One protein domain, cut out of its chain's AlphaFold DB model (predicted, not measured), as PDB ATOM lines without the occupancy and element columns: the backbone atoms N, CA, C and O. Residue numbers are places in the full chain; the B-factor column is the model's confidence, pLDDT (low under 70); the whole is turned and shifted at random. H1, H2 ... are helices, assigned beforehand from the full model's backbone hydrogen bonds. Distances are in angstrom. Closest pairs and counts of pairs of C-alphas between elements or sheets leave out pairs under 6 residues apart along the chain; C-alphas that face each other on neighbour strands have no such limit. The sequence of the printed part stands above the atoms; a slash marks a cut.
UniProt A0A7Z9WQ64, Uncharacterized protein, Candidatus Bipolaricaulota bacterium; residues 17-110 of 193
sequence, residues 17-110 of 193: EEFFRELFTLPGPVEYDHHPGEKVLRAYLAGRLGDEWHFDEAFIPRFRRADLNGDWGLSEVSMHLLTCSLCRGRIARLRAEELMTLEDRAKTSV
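Overview. This is residues 17 to 110 of the 193 residues of an uncharacterized protein of Candidatus Bipolaricaulota bacterium (UniProt A0A7Z9WQ64). A long helix, H5, runs out as an arm from a small, loosely joined body of four short helices, H1 to H4, and long loops; its residues 99 to 110 stick out free. H4 lies in the middle of the body and makes a corner with H5, H2 sits within the angle of that corner, and H1 and H3 lie on the other side of H4. The printed part has 94 residues with five named helices, H1 to H5 along the chain, and no named strand: all helix. The whole is loose, with a radius of gyration of the C-alphas of 15.9 A and spans of 54 by 27 by 24 A.

Along the chain. Find C-alpha 85 at (-39.546, -125.574, -70.184); from there H5, residues 85 to 110, runs 37.9 A to C-alpha 110 at (-54.965, -157.446, -83.580). Just before it is H4, residues 74 to 83, 14.8 A long. H2 is residues 38 to 45, 10.5 A, and H3 residues 59 to 64, 8.4 A. H1, residues 17 to 25, 12.2 A, begins at C-alpha 17 (-52.173, -118.807, -51.683).

Arrangement. Look at C-alphas 81 and 88, 5.6 A apart, the closest of H4 and H5: these touch only at the corner, only just, with 3 pairs within 8 A, at a steep tilt of 63 degrees, opposite ways. With residues 91 to 95 alone H5 touches H2, closest at C-alphas 41 and 91, 6.7 A. H2 and H4 only just touch, with 3 pairs of C-alphas within 8 A, closest at 44 and 74, 6.6 A; they stand about perpendicular, at 80 degrees. H3 is close to but not clearly touching H4, C-alphas 63 and 76 being closest at 7.8 A. H1 and H4 are near each other; H1 and H5 are apart. Each O i to N i+4 pair is within hydrogen-bond range in H1, H2, H3 and H5, and 5 of 6 in H4.

Size, cuts and confidence. The C-alphas of Glu 57 and Val 110 are the two farthest apart, 54.3 A. The printed part has no cut. The links H1 to H2 and H2 to H3 are long. Look for pLDDT under 70 at 26 residues, among them 26 to 33, 52 to 58 and 63 to 70.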
ATOM      1  N   GLU A  17     -52.076-119.962 -50.780       72.75
ATOM      2  CA  GLU A  17     -52.173-118.807 -51.683       72.75
ATOM      3  C   GLU A  17     -50.952-117.879 -51.619       72.75
ATOM      4  O   GLU A  17     -50.543-117.332 -52.645       72.75
ATOM      5  N   GLU A  18     -50.356-117.680 -50.440       75.50
ATOM      6  CA  GLU A  18     -49.115-116.904 -50.294       75.50
ATOM      7  C   GLU A  18     -47.964-117.562 -51.045       75.50
ATOM      8  O   GLU A  18     -47.277-116.888 -51.810       75.50
ATOM      9  N   PHE A  19     -47.843-118.883 -50.920       72.25
ATOM     10  CA  PHE A  19     -46.833-119.663 -51.619       72.25
ATOM     11  C   PHE A  19     -46.902-119.494 -53.149       72.25
ATOM     12  O   PHE A  19     -45.906-119.160 -53.789       72.25
ATOM     13  N   PHE A  20     -48.079-119.694 -53.756       73.62
ATOM     14  CA  PHE A  20     -48.214-119.584 -55.216       73.62
ATOM     15  C   PHE A  20     -47.986-118.157 -55.705       73.62
ATOM     16  O   PHE A  20     -47.348-117.948 -56.737       73.62
ATOM     17  N   ARG A  21     -48.485-117.167 -54.963       77.06
ATOM     18  CA  ARG A  21     -48.258-115.760 -55.285       77.06
ATOM     19  C   ARG A  21     -46.773-115.432 -55.266       77.06
ATOM     20  O   ARG A  21     -46.306-114.787 -56.198       77.06
ATOM     21  N   GLU A  22     -46.030-115.904 -54.271       74.00
ATOM     22  CA  GLU A  22     -44.578-115.738 -54.232       74.00
ATOM     23  C   GLU A  22     -43.920-116.427 -55.434       74.00
ATOM     24  O   GLU A  22     -43.197-115.777 -56.181       74.00
ATOM     25  N   LEU A  23     -44.267-117.684 -55.729       69.19
ATOM     26  CA  LEU A  23     -43.704-118.437 -56.858       69.19
ATOM     27  C   LEU A  23     -43.838-117.708 -58.212       69.19
ATOM     28  O   LEU A  23     -42.903-117.733 -59.011       69.19
ATOM     29  N   PHE A  24     -44.977-117.054 -58.469       68.44
ATOM     30  CA  PHE A  24     -45.258-116.366 -59.741       68.44
ATOM     31  C   PHE A  24     -44.874-114.878 -59.777       68.44
ATOM     32  O   PHE A  24     -44.880-114.284 -60.853       68.44
ATOM     33  N   THR A  25     -44.552-114.262 -58.638       71.81
ATOM     34  CA  THR A  25     -44.130-112.845 -58.572       71.81
ATOM     35  C   THR A  25     -42.616-112.668 -58.597       71.81
ATOM     36  O   THR A  25     -42.124-111.541 -58.659       71.81
ATOM     37  N   LEU A  26     -41.861-113.768 -58.586       59.44
ATOM     38  CA  LEU A  26     -40.408-113.731 -58.611       59.44
ATOM     39  C   LEU A  26     -39.883-113.232 -59.972       59.44
ATOM     40  O   LEU A  26     -40.214-113.807 -61.011       59.44
ATOM     41  N   PRO A  27     -39.037-112.187 -59.986       48.44
ATOM     42  CA  PRO A  27     -38.445-111.685 -61.213       48.44
ATOM     43  C   PRO A  27     -37.304-112.599 -61.679       48.44
ATOM     44  O   PRO A  27     -36.372-112.880 -60.927       48.44
ATOM     45  N   GLY A  28     -37.369-113.015 -62.944       56.84
ATOM     46  CA  GLY A  28     -36.289-113.710 -63.650       56.84
ATOM     47  C   GLY A  28     -36.548-115.199 -63.910       56.84
ATOM     48  O   GLY A  28     -37.354-115.825 -63.219       56.84
ATOM     49  N   PRO A  29     -35.896-115.782 -64.935       56.97
ATOM     50  CA  PRO A  29     -35.956-117.218 -65.176       56.97
ATOM     51  C   PRO A  29     -35.410-117.956 -63.951       56.97
ATOM     52  O   PRO A  29     -34.331-117.638 -63.457       56.97
ATOM     53  N   VAL A  30     -36.163-118.932 -63.440       61.75
ATOM     54  CA  VAL A  30     -35.640-119.831 -62.409       61.75
ATOM     55  C   VAL A  30     -34.674-120.782 -63.106       61.75
ATOM     56  O   VAL A  30     -35.100-121.690 -63.821       61.75
ATOM     57  N   GLU A  31     -33.378-120.525 -62.963       62.84
ATOM     58  CA  GLU A  31     -32.338-121.457 -63.386       62.84
ATOM     59  C   GLU A  31     -32.313-122.619 -62.392       62.84
ATOM     60  O   GLU A  31     -32.222-122.422 -61.182       62.84
ATOM     61  N   TYR A  32     -32.501-123.831 -62.909       65.81
ATOM     62  CA  TYR A  32     -32.530-125.054 -62.119       65.81
ATOM     63  C   TYR A  32     -31.217-125.800 -62.314       65.81
ATOM     64  O   TYR A  32     -30.964-126.297 -63.409       65.81
ATOM     65  N   ASP A  33     -30.428-125.943 -61.252       67.75
ATOM     66  CA  ASP A  33     -29.182-126.720 -61.305       67.75
ATOM     67  C   ASP A  33     -29.444-128.236 -61.382       67.75
ATOM     68  O   ASP A  33     -28.639-129.001 -61.923       67.75
ATOM     69  N   HIS A  34     -30.588-128.697 -60.866       77.31
ATOM     70  CA  HIS A  34     -30.986-130.103 -60.860       77.31
ATOM     71  C   HIS A  34     -32.389-130.290 -61.441       77.31
ATOM     72  O   HIS A  34     -33.337-129.548 -61.169       77.31
ATOM     73  N   HIS A  35     -32.517-131.333 -62.256       86.50
ATOM     74  CA  HIS A  35     -33.750-131.712 -62.928       86.50
ATOM     75  C   HIS A  35     -34.196-133.098 -62.461       86.50
ATOM     76  O   HIS A  35     -33.341-133.965 -62.249       86.50
ATOM     77  N   PRO A  36     -35.513-133.362 -62.377       88.31
ATOM     78  CA  PRO A  36     -36.010-134.706 -62.132       88.31
ATOM     79  C   PRO A  36     -35.468-135.662 -63.200       88.31
ATOM     80  O   PRO A  36     -35.534-135.397 -64.408       88.31
ATOM     81  N   GLY A  37     -34.916-136.785 -62.744       89.62
ATOM     82  CA  GLY A  37     -34.442-137.842 -63.628       89.62
ATOM     83  C   GLY A  37     -35.589-138.480 -64.413       89.62
ATOM     84  O   GLY A  37     -36.755-138.414 -64.024       89.62
ATOM     85  N   GLU A  38     -35.267-139.167 -65.508       92.69
ATOM     86  CA  GLU A  38     -36.284-139.786 -66.370       92.69
ATOM     87  C   GLU A  38     -37.189-140.773 -65.612       92.69
ATOM     88  O   GLU A  38     -38.402-140.777 -65.810       92.69
ATOM     89  N   LYS A  39     -36.625-141.564 -64.684       90.69
ATOM     90  CA  LYS A  39     -37.394-142.496 -63.838       90.69
ATOM     91  C   LYS A  39     -38.483-141.784 -63.028       90.69
ATOM     92  O   LYS A  39     -39.602-142.286 -62.952       90.69
ATOM     93  N   VAL A  40     -38.169-140.611 -62.472       90.94
ATOM     94  CA  VAL A  40     -39.116-139.770 -61.723       90.94
ATOM     95  C   VAL A  40     -40.198-139.238 -62.657       90.94
ATOM     96  O   VAL A  40     -41.378-139.342 -62.342       90.94
ATOM     97  N   LEU A  41     -39.825-138.739 -63.839       93.00
ATOM     98  CA  LEU A  41     -40.786-138.233 -64.826       93.00
ATOM     99  C   LEU A  41     -41.743-139.325 -65.332       93.00
ATOM    100  O   LEU A  41     -42.936-139.074 -65.487       93.00
ATOM    101  N   ARG A  42     -41.257-140.554 -65.540       93.12
ATOM    102  CA  ARG A  42     -42.113-141.703 -65.886       93.12
ATOM    103  C   ARG A  42     -43.020-142.112 -64.722       93.12
ATOM    104  O   ARG A  42     -44.174-142.466 -64.941       93.12
ATOM    105  N   ALA A  43     -42.534-142.058 -63.481       90.06
ATOM    106  CA  ALA A  43     -43.372-142.291 -62.304       90.06
ATOM    107  C   ALA A  43     -44.450-141.205 -62.141       90.06
ATOM    108  O   ALA A  43     -45.589-141.541 -61.828       90.06
ATOM    109  N   TYR A  44     -44.121-139.943 -62.431       93.44
ATOM    110  CA  TYR A  44     -45.061-138.822 -62.468       93.44
ATOM    111  C   TYR A  44     -46.169-139.051 -63.500       93.44
ATOM    112  O   TYR A  44     -47.347-138.980 -63.162       93.44
ATOM    113  N   LEU A  45     -45.802-139.394 -64.742       93.44
ATOM    114  CA  LEU A  45     -46.766-139.684 -65.811       93.44
ATOM    115  C   LEU A  45     -47.702-140.842 -65.468       93.44
ATOM    116  O   LEU A  45     -48.885-140.792 -65.787       93.44
ATOM    117  N   ALA A  46     -47.181-141.853 -64.780       91.00
ATOM    118  CA  ALA A  46     -47.958-142.998 -64.337       91.00
ATOM    119  C   ALA A  46     -48.774-142.750 -63.052       91.00
ATOM    120  O   ALA A  46     -49.403-143.689 -62.568       91.00
ATOM    121  N   GLY A  47     -48.726-141.549 -62.462       90.25
ATOM    122  CA  GLY A  47     -49.414-141.240 -61.203       90.25
ATOM    123  C   GLY A  47     -48.891-142.030 -59.997       90.25
ATOM    124  O   GLY A  47     -49.654-142.329 -59.087       90.25
ATOM    125  N   ARG A  48     -47.608-142.420 -60.005       89.06
ATOM    126  CA  ARG A  48     -46.971-143.252 -58.962       89.06
ATOM    127  C   ARG A  48     -46.091-142.476 -57.980       89.06
ATOM    128  O   ARG A  48     -45.472-143.099 -57.121       89.06
ATOM    129  N   LEU A  49     -45.968-141.159 -58.129       85.81
ATOM    130  CA  LEU A  49     -45.253-140.345 -57.141       85.81
ATOM    131  C   LEU A  49     -46.115-140.156 -55.894       85.81
ATOM    132  O   LEU A  49     -47.334-140.037 -55.998       85.81
ATOM    133  N   GLY A  50     -45.471-140.124 -54.726       80.06
ATOM    134  CA  GLY A  50     -46.148-139.825 -53.469       80.06
ATOM    135  C   GLY A  50     -46.735-138.413 -53.481       80.06
ATOM    136  O   GLY A  50     -46.091-137.475 -53.954       80.06
ATOM    137  N   ASP A  51     -47.948-138.275 -52.952       74.31
ATOM    138  CA  ASP A  51     -48.671-137.000 -52.809       74.31
ATOM    139  C   ASP A  51     -48.402-136.334 -51.448       74.31
ATOM    140  O   ASP A  51     -49.199-135.561 -50.921       74.31
ATOM    141  N   GLU A  52     -47.281-136.677 -50.812       68.06
ATOM    142  CA  GLU A  52     -46.938-136.071 -49.535       68.06
ATOM    143  C   GLU A  52     -46.523-134.615 -49.755       68.06
ATOM    144  O   GLU A  52     -45.517-134.304 -50.390       68.06
ATOM    145  N   TRP A  53     -47.361-133.711 -49.260       59.81
ATOM    146  CA  TRP A  53     -47.227-132.274 -49.450       59.81
ATOM    147  C   TRP A  53     -46.263-131.682 -48.409       59.81
ATOM    148  O   TRP A  53     -46.660-131.402 -47.273       59.81
ATOM    149  N   HIS A  54     -44.999-131.461 -48.785       61.38
ATOM    150  CA  HIS A  54     -43.952-130.965 -47.880       61.38
ATOM    151  C   HIS A  54     -43.581-129.501 -48.167       61.38
ATOM    152  O   HIS A  54     -42.626-129.218 -48.879       61.38
ATOM    153  N   PHE A  55     -44.310-128.547 -47.576       64.12
ATOM    154  CA  PHE A  55     -43.918-127.127 -47.592       64.12
ATOM    155  C   PHE A  55     -43.468-126.680 -46.203       64.12
ATOM    156  O   PHE A  55     -44.287-126.467 -45.303       64.12
ATOM    157  N   ASP A  56     -42.159-126.528 -46.042       67.38
ATOM    158  CA  ASP A  56     -41.553-125.744 -44.969       67.38
ATOM    159  C   ASP A  56     -41.045-124.396 -45.516       67.38
ATOM    160  O   ASP A  56     -40.970-124.185 -46.725       67.38
ATOM    161  N   GLU A  57     -40.698-123.452 -44.639       65.75
ATOM    162  CA  GLU A  57     -40.170-122.136 -45.053       65.75
ATOM    163  C   GLU A  57     -38.861-122.246 -45.863       65.75
ATOM    164  O   GLU A  57     -38.529-121.365 -46.655       65.75
ATOM    165  N   ALA A  58     -38.119-123.347 -45.705       69.19
ATOM    166  CA  ALA A  58     -36.898-123.616 -46.457       69.19
ATOM    167  C   ALA A  58     -37.172-124.213 -47.850       69.19
ATOM    168  O   ALA A  58     -36.236-124.409 -48.629       69.19
ATOM    169  N   PHE A  59     -38.427-124.501 -48.190       70.56
ATOM    170  CA  PHE A  59     -38.795-125.185 -49.420       70.56
ATOM    171  C   PHE A  59     -38.539-124.331 -50.662       70.56
ATOM    172  O   PHE A  59     -37.863-124.803 -51.569       70.56
ATOM    173  N   ILE A  60     -38.990-123.069 -50.698       68.12
ATOM    174  CA  ILE A  60     -38.735-122.172 -51.844       68.12
ATOM    175  C   ILE A  60     -37.222-122.034 -52.102       68.12
ATOM    176  O   ILE A  60     -36.798-122.258 -53.238       68.12
ATOM    177  N   PRO A  61     -36.375-121.737 -51.093       70.31
ATOM    178  CA  PRO A  61     -34.926-121.715 -51.281       70.31
ATOM    179  C   PRO A  61     -34.328-123.041 -51.776       70.31
ATOM    180  O   PRO A  61     -33.498-123.012 -52.684       70.31
ATOM    181  N   ARG A  62     -34.737-124.194 -51.221       70.94
ATOM    182  CA  ARG A  62     -34.238-125.520 -51.642       70.94
ATOM    183  C   ARG A  62     -34.663-125.877 -53.059       70.94
ATOM    184  O   ARG A  62     -33.834-126.296 -53.857       70.94
ATOM    185  N   PHE A  63     -35.928-125.642 -53.385       68.88
ATOM    186  CA  PHE A  63     -36.479-125.854 -54.716       68.88
ATOM    187  C   PHE A  63     -35.770-124.993 -55.767       68.88
ATOM    188  O   PHE A  63     -35.456-125.481 -56.850       68.88
ATOM    189  N   ARG A  64     -35.461-123.732 -55.436       67.25
ATOM    190  CA  ARG A  64     -34.693-122.834 -56.315       67.25
ATOM    191  C   ARG A  64     -33.254-123.289 -56.515       67.25
ATOM    192  O   ARG A  64     -32.767-123.228 -57.630       67.25
ATOM    193  N   ARG A  65     -32.597-123.775 -55.459       64.12
ATOM    194  CA  ARG A  65     -31.249-124.370 -55.547       64.12
ATOM    195  C   ARG A  65     -31.251-125.777 -56.135       64.12
ATOM    196  O   ARG A  65     -30.198-126.388 -56.247       64.12
ATOM    197  N   ALA A  66     -32.434-126.300 -56.451       56.19
ATOM    198  CA  ALA A  66     -32.648-127.652 -56.925       56.19
ATOM    199  C   ALA A  66     -32.054-128.748 -56.010       56.19
ATOM    200  O   ALA A  66     -31.910-129.887 -56.437       56.19
ATOM    201  N   ASP A  67     -31.790-128.443 -54.734       61.75
ATOM    202  CA  ASP A  67     -31.201-129.341 -53.725       61.75
ATOM    203  C   ASP A  67     -32.259-130.304 -53.148       61.75
ATOM    204  O   ASP A  67     -32.448-130.459 -51.940       61.75
ATOM    205  N   LEU A  68     -33.040-130.906 -54.046       63.12
ATOM    206  CA  LEU A  68     -33.940-132.005 -53.739       63.12
ATOM    207  C   LEU A  68     -33.130-133.288 -53.916       63.12
ATOM    208  O   LEU A  68     -33.029-133.836 -55.017       63.12
ATOM    209  N   ASN A  69     -32.498-133.724 -52.827       55.88
ATOM    210  CA  ASN A  69     -31.652-134.916 -52.763       55.88
ATOM    211  C   ASN A  69     -32.466-136.209 -52.952       55.88
ATOM    212  O   ASN A  69     -32.689-136.965 -52.016       55.88
ATOM    213  N   GLY A  70     -32.905-136.475 -54.183       61.00
ATOM    214  CA  GLY A  70     -33.485-137.753 -54.610       61.00
ATOM    215  C   GLY A  70     -34.989-137.920 -54.382       61.00
ATOM    216  O   GLY A  70     -35.626-138.617 -55.172       61.00
ATOM    217  N   ASP A  71     -35.574-137.232 -53.403       72.75
ATOM    218  CA  ASP A  71     -36.983-137.410 -53.030       72.75
ATOM    219  C   ASP A  71     -37.905-136.439 -53.781       72.75
ATOM    220  O   ASP A  71     -38.370-135.426 -53.263       72.75
ATOM    221  N   TRP A  72     -38.153-136.748 -55.054       83.94
ATOM    222  CA  TRP A  72     -39.115-136.016 -55.877       83.94
ATOM    223  C   TRP A  72     -40.539-136.530 -55.640       83.94
ATOM    224  O   TRP A  72     -40.906-137.600 -56.133       83.94
ATOM    225  N   GLY A  73     -41.353-135.750 -54.933       85.00
ATOM    226  CA  GLY A  73     -42.788-135.983 -54.795       85.00
ATOM    227  C   GLY A  73     -43.602-135.399 -55.953       85.00
ATOM    228  O   GLY A  73     -43.092-134.735 -56.866       85.00
ATOM    229  N   LEU A  74     -44.908-135.678 -55.938       86.50
ATOM    230  CA  LEU A  74     -45.843-135.206 -56.961       86.50
ATOM    231  C   LEU A  74     -45.859-133.673 -57.049       86.50
ATOM    232  O   LEU A  74     -45.884-133.109 -58.149       86.50
ATOM    233  N   SER A  75     -45.826-133.008 -55.897       83.44
ATOM    234  CA  SER A  75     -45.910-131.553 -55.756       83.44
ATOM    235  C   SER A  75     -44.663-130.855 -56.293       83.44
ATOM    236  O   SER A  75     -44.772-129.899 -57.066       83.44
ATOM    237  N   GLU A  76     -43.479-131.375 -55.963       84.31
ATOM    238  CA  GLU A  76     -42.178-130.866 -56.402       84.31
ATOM    239  C   GLU A  76     -42.038-130.974 -57.919       84.31
ATOM    240  O   GLU A  76     -41.667-130.003 -58.583       84.31
ATOM    241  N   VAL A  77     -42.382-132.136 -58.486       87.94
ATOM    242  CA  VAL A  77     -42.333-132.346 -59.938       87.94
ATOM    243  C   VAL A  77     -43.353-131.461 -60.642       87.94
ATOM    244  O   VAL A  77     -43.001-130.801 -61.619       87.94
ATOM    245  N   SER A  78     -44.593-131.391 -60.147       89.00
ATOM    246  CA  SER A  78     -45.635-130.544 -60.743       89.00
ATOM    247  C   SER A  78     -45.198-129.087 -60.796       89.00
ATOM    248  O   SER A  78     -45.273-128.452 -61.845       89.00
ATOM    249  N   MET A  79     -44.676-128.572 -59.688       83.75
ATOM    250  CA  MET A  79     -44.198-127.203 -59.608       83.75
ATOM    251  C   MET A  79     -42.970-126.963 -60.499       83.75
ATOM    252  O   MET A  79     -42.933-125.954 -61.197       83.75
ATOM    253  N   HIS A  80     -42.009-127.893 -60.555       86.25
ATOM    254  CA  HIS A  80     -40.873-127.801 -61.482       86.25
ATOM    255  C   HIS A  80     -41.331-127.742 -62.937       86.25
ATOM    256  O   HIS A  80     -40.789-126.984 -63.735       86.25
ATOM    257  N   LEU A  81     -42.359-128.506 -63.304       88.56
ATOM    258  CA  LEU A  81     -42.903-128.482 -64.658       88.56
ATOM    259  C   LEU A  81     -43.618-127.166 -64.992       88.56
ATOM    260  O   LEU A  81     -43.663-126.805 -66.166       88.56
ATOM    261  N   LEU A  82     -44.138-126.419 -64.014       86.06
ATOM    262  CA  LEU A  82     -44.748-125.106 -64.273       86.06
ATOM    263  C   LEU A  82     -43.719-124.071 -64.740       86.06
ATOM    264  O   LEU A  82     -44.035-123.201 -65.551       86.06
ATOM    265  N   THR A  83     -42.486-124.187 -64.263       81.06
ATOM    266  CA  THR A  83     -41.435-123.172 -64.413       81.06
ATOM    267  C   THR A  83     -40.284-123.619 -65.321       81.06
ATOM    268  O   THR A  83     -39.593-122.776 -65.886       81.06
ATOM    269  N   CYS A  84     -40.095-124.925 -65.545       85.62
ATOM    270  CA  CYS A  84     -39.009-125.483 -66.355       85.62
ATOM    271  C   CYS A  84     -39.498-125.969 -67.734       85.62
ATOM    272  O   CYS A  84     -40.090-127.043 -67.882       85.62
ATOM    273  N   SER A  85     -39.220-125.199 -68.794       88.12
ATOM    274  CA  SER A  85     -39.546-125.574 -70.184       88.12
ATOM    275  C   SER A  85     -38.833-126.849 -70.652       88.12
ATOM    276  O   SER A  85     -39.442-127.659 -71.351       88.12
ATOM    277  N   LEU A  86     -37.587-127.072 -70.222       90.06
ATOM    278  CA  LEU A  86     -36.810-128.263 -70.573       90.06
ATOM    279  C   LEU A  86     -37.499-129.550 -70.092       90.06
ATOM    280  O   LEU A  86     -37.705-130.480 -70.875       90.06
ATOM    281  N   CYS A  87     -37.901-129.601 -68.819       91.31
ATOM    282  CA  CYS A  87     -38.582-130.771 -68.263       91.31
ATOM    283  C   CYS A  87     -39.989-130.963 -68.844       91.31
ATOM    284  O   CYS A  87     -40.403-132.107 -69.038       91.31
ATOM    285  N   ARG A  88     -40.689-129.884 -69.226       93.12
ATOM    286  CA  ARG A  88     -41.933-129.995 -70.012       93.12
ATOM    287  C   ARG A  88     -41.701-130.666 -71.366       93.12
ATOM    288  O   ARG A  88     -42.457-131.564 -71.730       93.12
ATOM    289  N   GLY A  89     -40.637-130.288 -72.077       94.12
ATOM    290  CA  GLY A  89     -40.241-130.938 -73.330       94.12
ATOM    291  C   GLY A  89     -39.926-132.428 -73.147       94.12
ATOM    292  O   GLY A  89     -40.393-133.259 -73.926       94.12
ATOM    293  N   ARG A  90     -39.214-132.789 -72.069       95.56
ATOM    294  CA  ARG A  90     -38.945-134.195 -71.715       95.56
ATOM    295  C   ARG A  90     -40.235-134.980 -71.465       95.56
ATOM    296  O   ARG A  90     -40.390-136.063 -72.017       95.56
ATOM    297  N   ILE A  91     -41.180-134.427 -70.703       95.56
ATOM    298  CA  ILE A  91     -42.493-135.043 -70.460       95.56
ATOM    299  C   ILE A  91     -43.270-135.265 -71.763       95.56
ATOM    300  O   ILE A  91     -43.832-136.341 -71.961       95.56
ATOM    301  N   ALA A  92     -43.290-134.278 -72.663       93.94
ATOM    302  CA  ALA A  92     -43.971-134.406 -73.949       93.94
ATOM    303  C   ALA A  92     -43.379-135.544 -74.797       93.94
ATOM    304  O   ALA A  92     -44.124-136.352 -75.349       93.94
ATOM    305  N   ARG A  93     -42.044-135.656 -74.832       96.75
ATOM    306  CA  ARG A  93     -41.351-136.760 -75.505       96.75
ATOM    307  C   ARG A  93     -41.705-138.118 -74.892       96.75
ATOM    308  O   ARG A  93     -42.044-139.035 -75.630       96.75
ATOM    309  N   LEU A  94     -41.677-138.238 -73.564       95.75
ATOM    310  CA  LEU A  94     -42.015-139.487 -72.869       95.75
ATOM    311  C   LEU A  94     -43.453-139.942 -73.160       95.75
ATOM    312  O   LEU A  94     -43.682-141.124 -73.392       95.75
ATOM    313  N   ARG A  95     -44.411-139.006 -73.218       93.81
ATOM    314  CA  ARG A  95     -45.798-139.310 -73.611       93.81
ATOM    315  C   ARG A  95     -45.902-139.820 -75.047       93.81
ATOM    316  O   ARG A  95     -46.663-140.746 -75.304       93.81
ATOM    317  N   ALA A  96     -45.151-139.226 -75.974       93.50
ATOM    318  CA  ALA A  96     -45.124-139.685 -77.361       93.50
ATOM    319  C   ALA A  96     -44.543-141.105 -77.475       93.50
ATOM    320  O   ALA A  96     -45.108-141.937 -78.181       93.50
ATOM    321  N   GLU A  97     -43.470-141.402 -76.735       92.94
ATOM    322  CA  GLU A  97     -42.897-142.752 -76.650       92.94
ATOM    323  C   GLU A  97     -43.923-143.765 -76.104       92.94
ATOM    324  O   GLU A  97     -44.099-144.836 -76.684       92.94
ATOM    325  N   GLU A  98     -44.649-143.428 -75.033       90.31
ATOM    326  CA  GLU A  98     -45.687-144.302 -74.465       90.31
ATOM    327  C   GLU A  98     -46.819-144.582 -75.460       90.31
ATOM    328  O   GLU A  98     -47.210-145.739 -75.628       90.31
ATOM    329  N   LEU A  99     -47.298-143.563 -76.178       89.00
ATOM    330  CA  LEU A  99     -48.333-143.730 -77.201       89.00
ATOM    331  C   LEU A  99     -47.892-144.681 -78.319       89.00
ATOM    332  O   LEU A  99     -48.631-145.610 -78.640       89.00
ATOM    333  N   MET A 100     -46.670-144.525 -78.841       88.19
ATOM    334  CA  MET A 100     -46.141-145.432 -79.869       88.19
ATOM    335  C   MET A 100     -46.081-146.880 -79.367       88.19
ATOM    336  O   MET A 100     -46.521-147.798 -80.056       88.19
ATOM    337  N   THR A 101     -45.627-147.100 -78.126       89.94
ATOM    338  CA  THR A 101     -45.580-148.462 -77.567       89.94
ATOM    339  C   THR A 101     -46.963-149.091 -77.393       89.94
ATOM    340  O   THR A 101     -47.108-150.308 -77.537       89.94
ATOM    341  N   LEU A 102     -47.992-148.294 -77.089       87.12
ATOM    342  CA  LEU A 102     -49.370-148.777 -76.986       87.12
ATOM    343  C   LEU A 102     -49.952-149.110 -78.360       87.12
ATOM    344  O   LEU A 102     -50.607-150.142 -78.500       87.12
ATOM    345  N   GLU A 103     -49.678-148.290 -79.374       89.06
ATOM    346  CA  GLU A 103     -50.088-148.562 -80.754       89.06
ATOM    347  C   GLU A 103     -49.460-149.847 -81.296       89.06
ATOM    348  O   GLU A 103     -50.154-150.670 -81.894       89.06
ATOM    349  N   ASP A 104     -48.169-150.066 -81.050       90.94
ATOM    350  CA  ASP A 104     -47.477-151.275 -81.498       90.94
ATOM    351  C   ASP A 104     -48.008-152.527 -80.795       90.94
ATOM    352  O   ASP A 104     -48.230-153.564 -81.433       90.94
ATOM    353  N   ARG A 105     -48.314-152.428 -79.495       86.88
ATOM    354  CA  ARG A 105     -48.993-153.504 -78.756       86.88
ATOM    355  C   ARG A 105     -50.390-153.771 -79.306       86.88
ATOM    356  O   ARG A 105     -50.750-154.934 -79.479       86.88
ATOM    357  N   ALA A 106     -51.155-152.728 -79.623       88.75
ATOM    358  CA  ALA A 106     -52.485-152.866 -80.205       88.75
ATOM    359  C   ALA A 106     -52.418-153.570 -81.571       88.75
ATOM    360  O   ALA A 106     -53.099-154.578 -81.766       88.75
ATOM    361  N   LYS A 107     -51.525-153.133 -82.469       90.12
ATOM    362  CA  LYS A 107     -51.290-153.773 -83.777       90.12
ATOM    363  C   LYS A 107     -50.889-155.240 -83.630       90.12
ATOM    364  O   LYS A 107     -51.424-156.095 -84.333       90.12
ATOM    365  N   THR A 108     -50.002-155.538 -82.681       90.06
ATOM    366  CA  THR A 108     -49.565-156.912 -82.395       90.06
ATOM    367  C   THR A 108     -50.729-157.774 -81.904       90.06
ATOM    368  O   THR A 108     -50.909-158.890 -82.384       90.06
ATOM    369  N   SER A 109     -51.566-157.250 -81.003       87.50
ATOM    370  CA  SER A 109     -52.730-157.980 -80.483       87.50
ATOM    371  C   SER A 109     -53.791-158.253 -81.555       87.50
ATOM    372  O   SER A 109     -54.336-159.353 -81.613       87.50
ATOM    373  N   VAL A 110     -54.039-157.287 -82.450       88.50
ATOM    374  CA  VAL A 110     -54.965-157.446 -83.580       88.50
ATOM    375  C   VAL A 110     -54.443-158.503 -84.547       88.50
ATOM    376  O   VAL A 110     -55.197-159.398 -84.916       88.50
TER     377      VAL A 110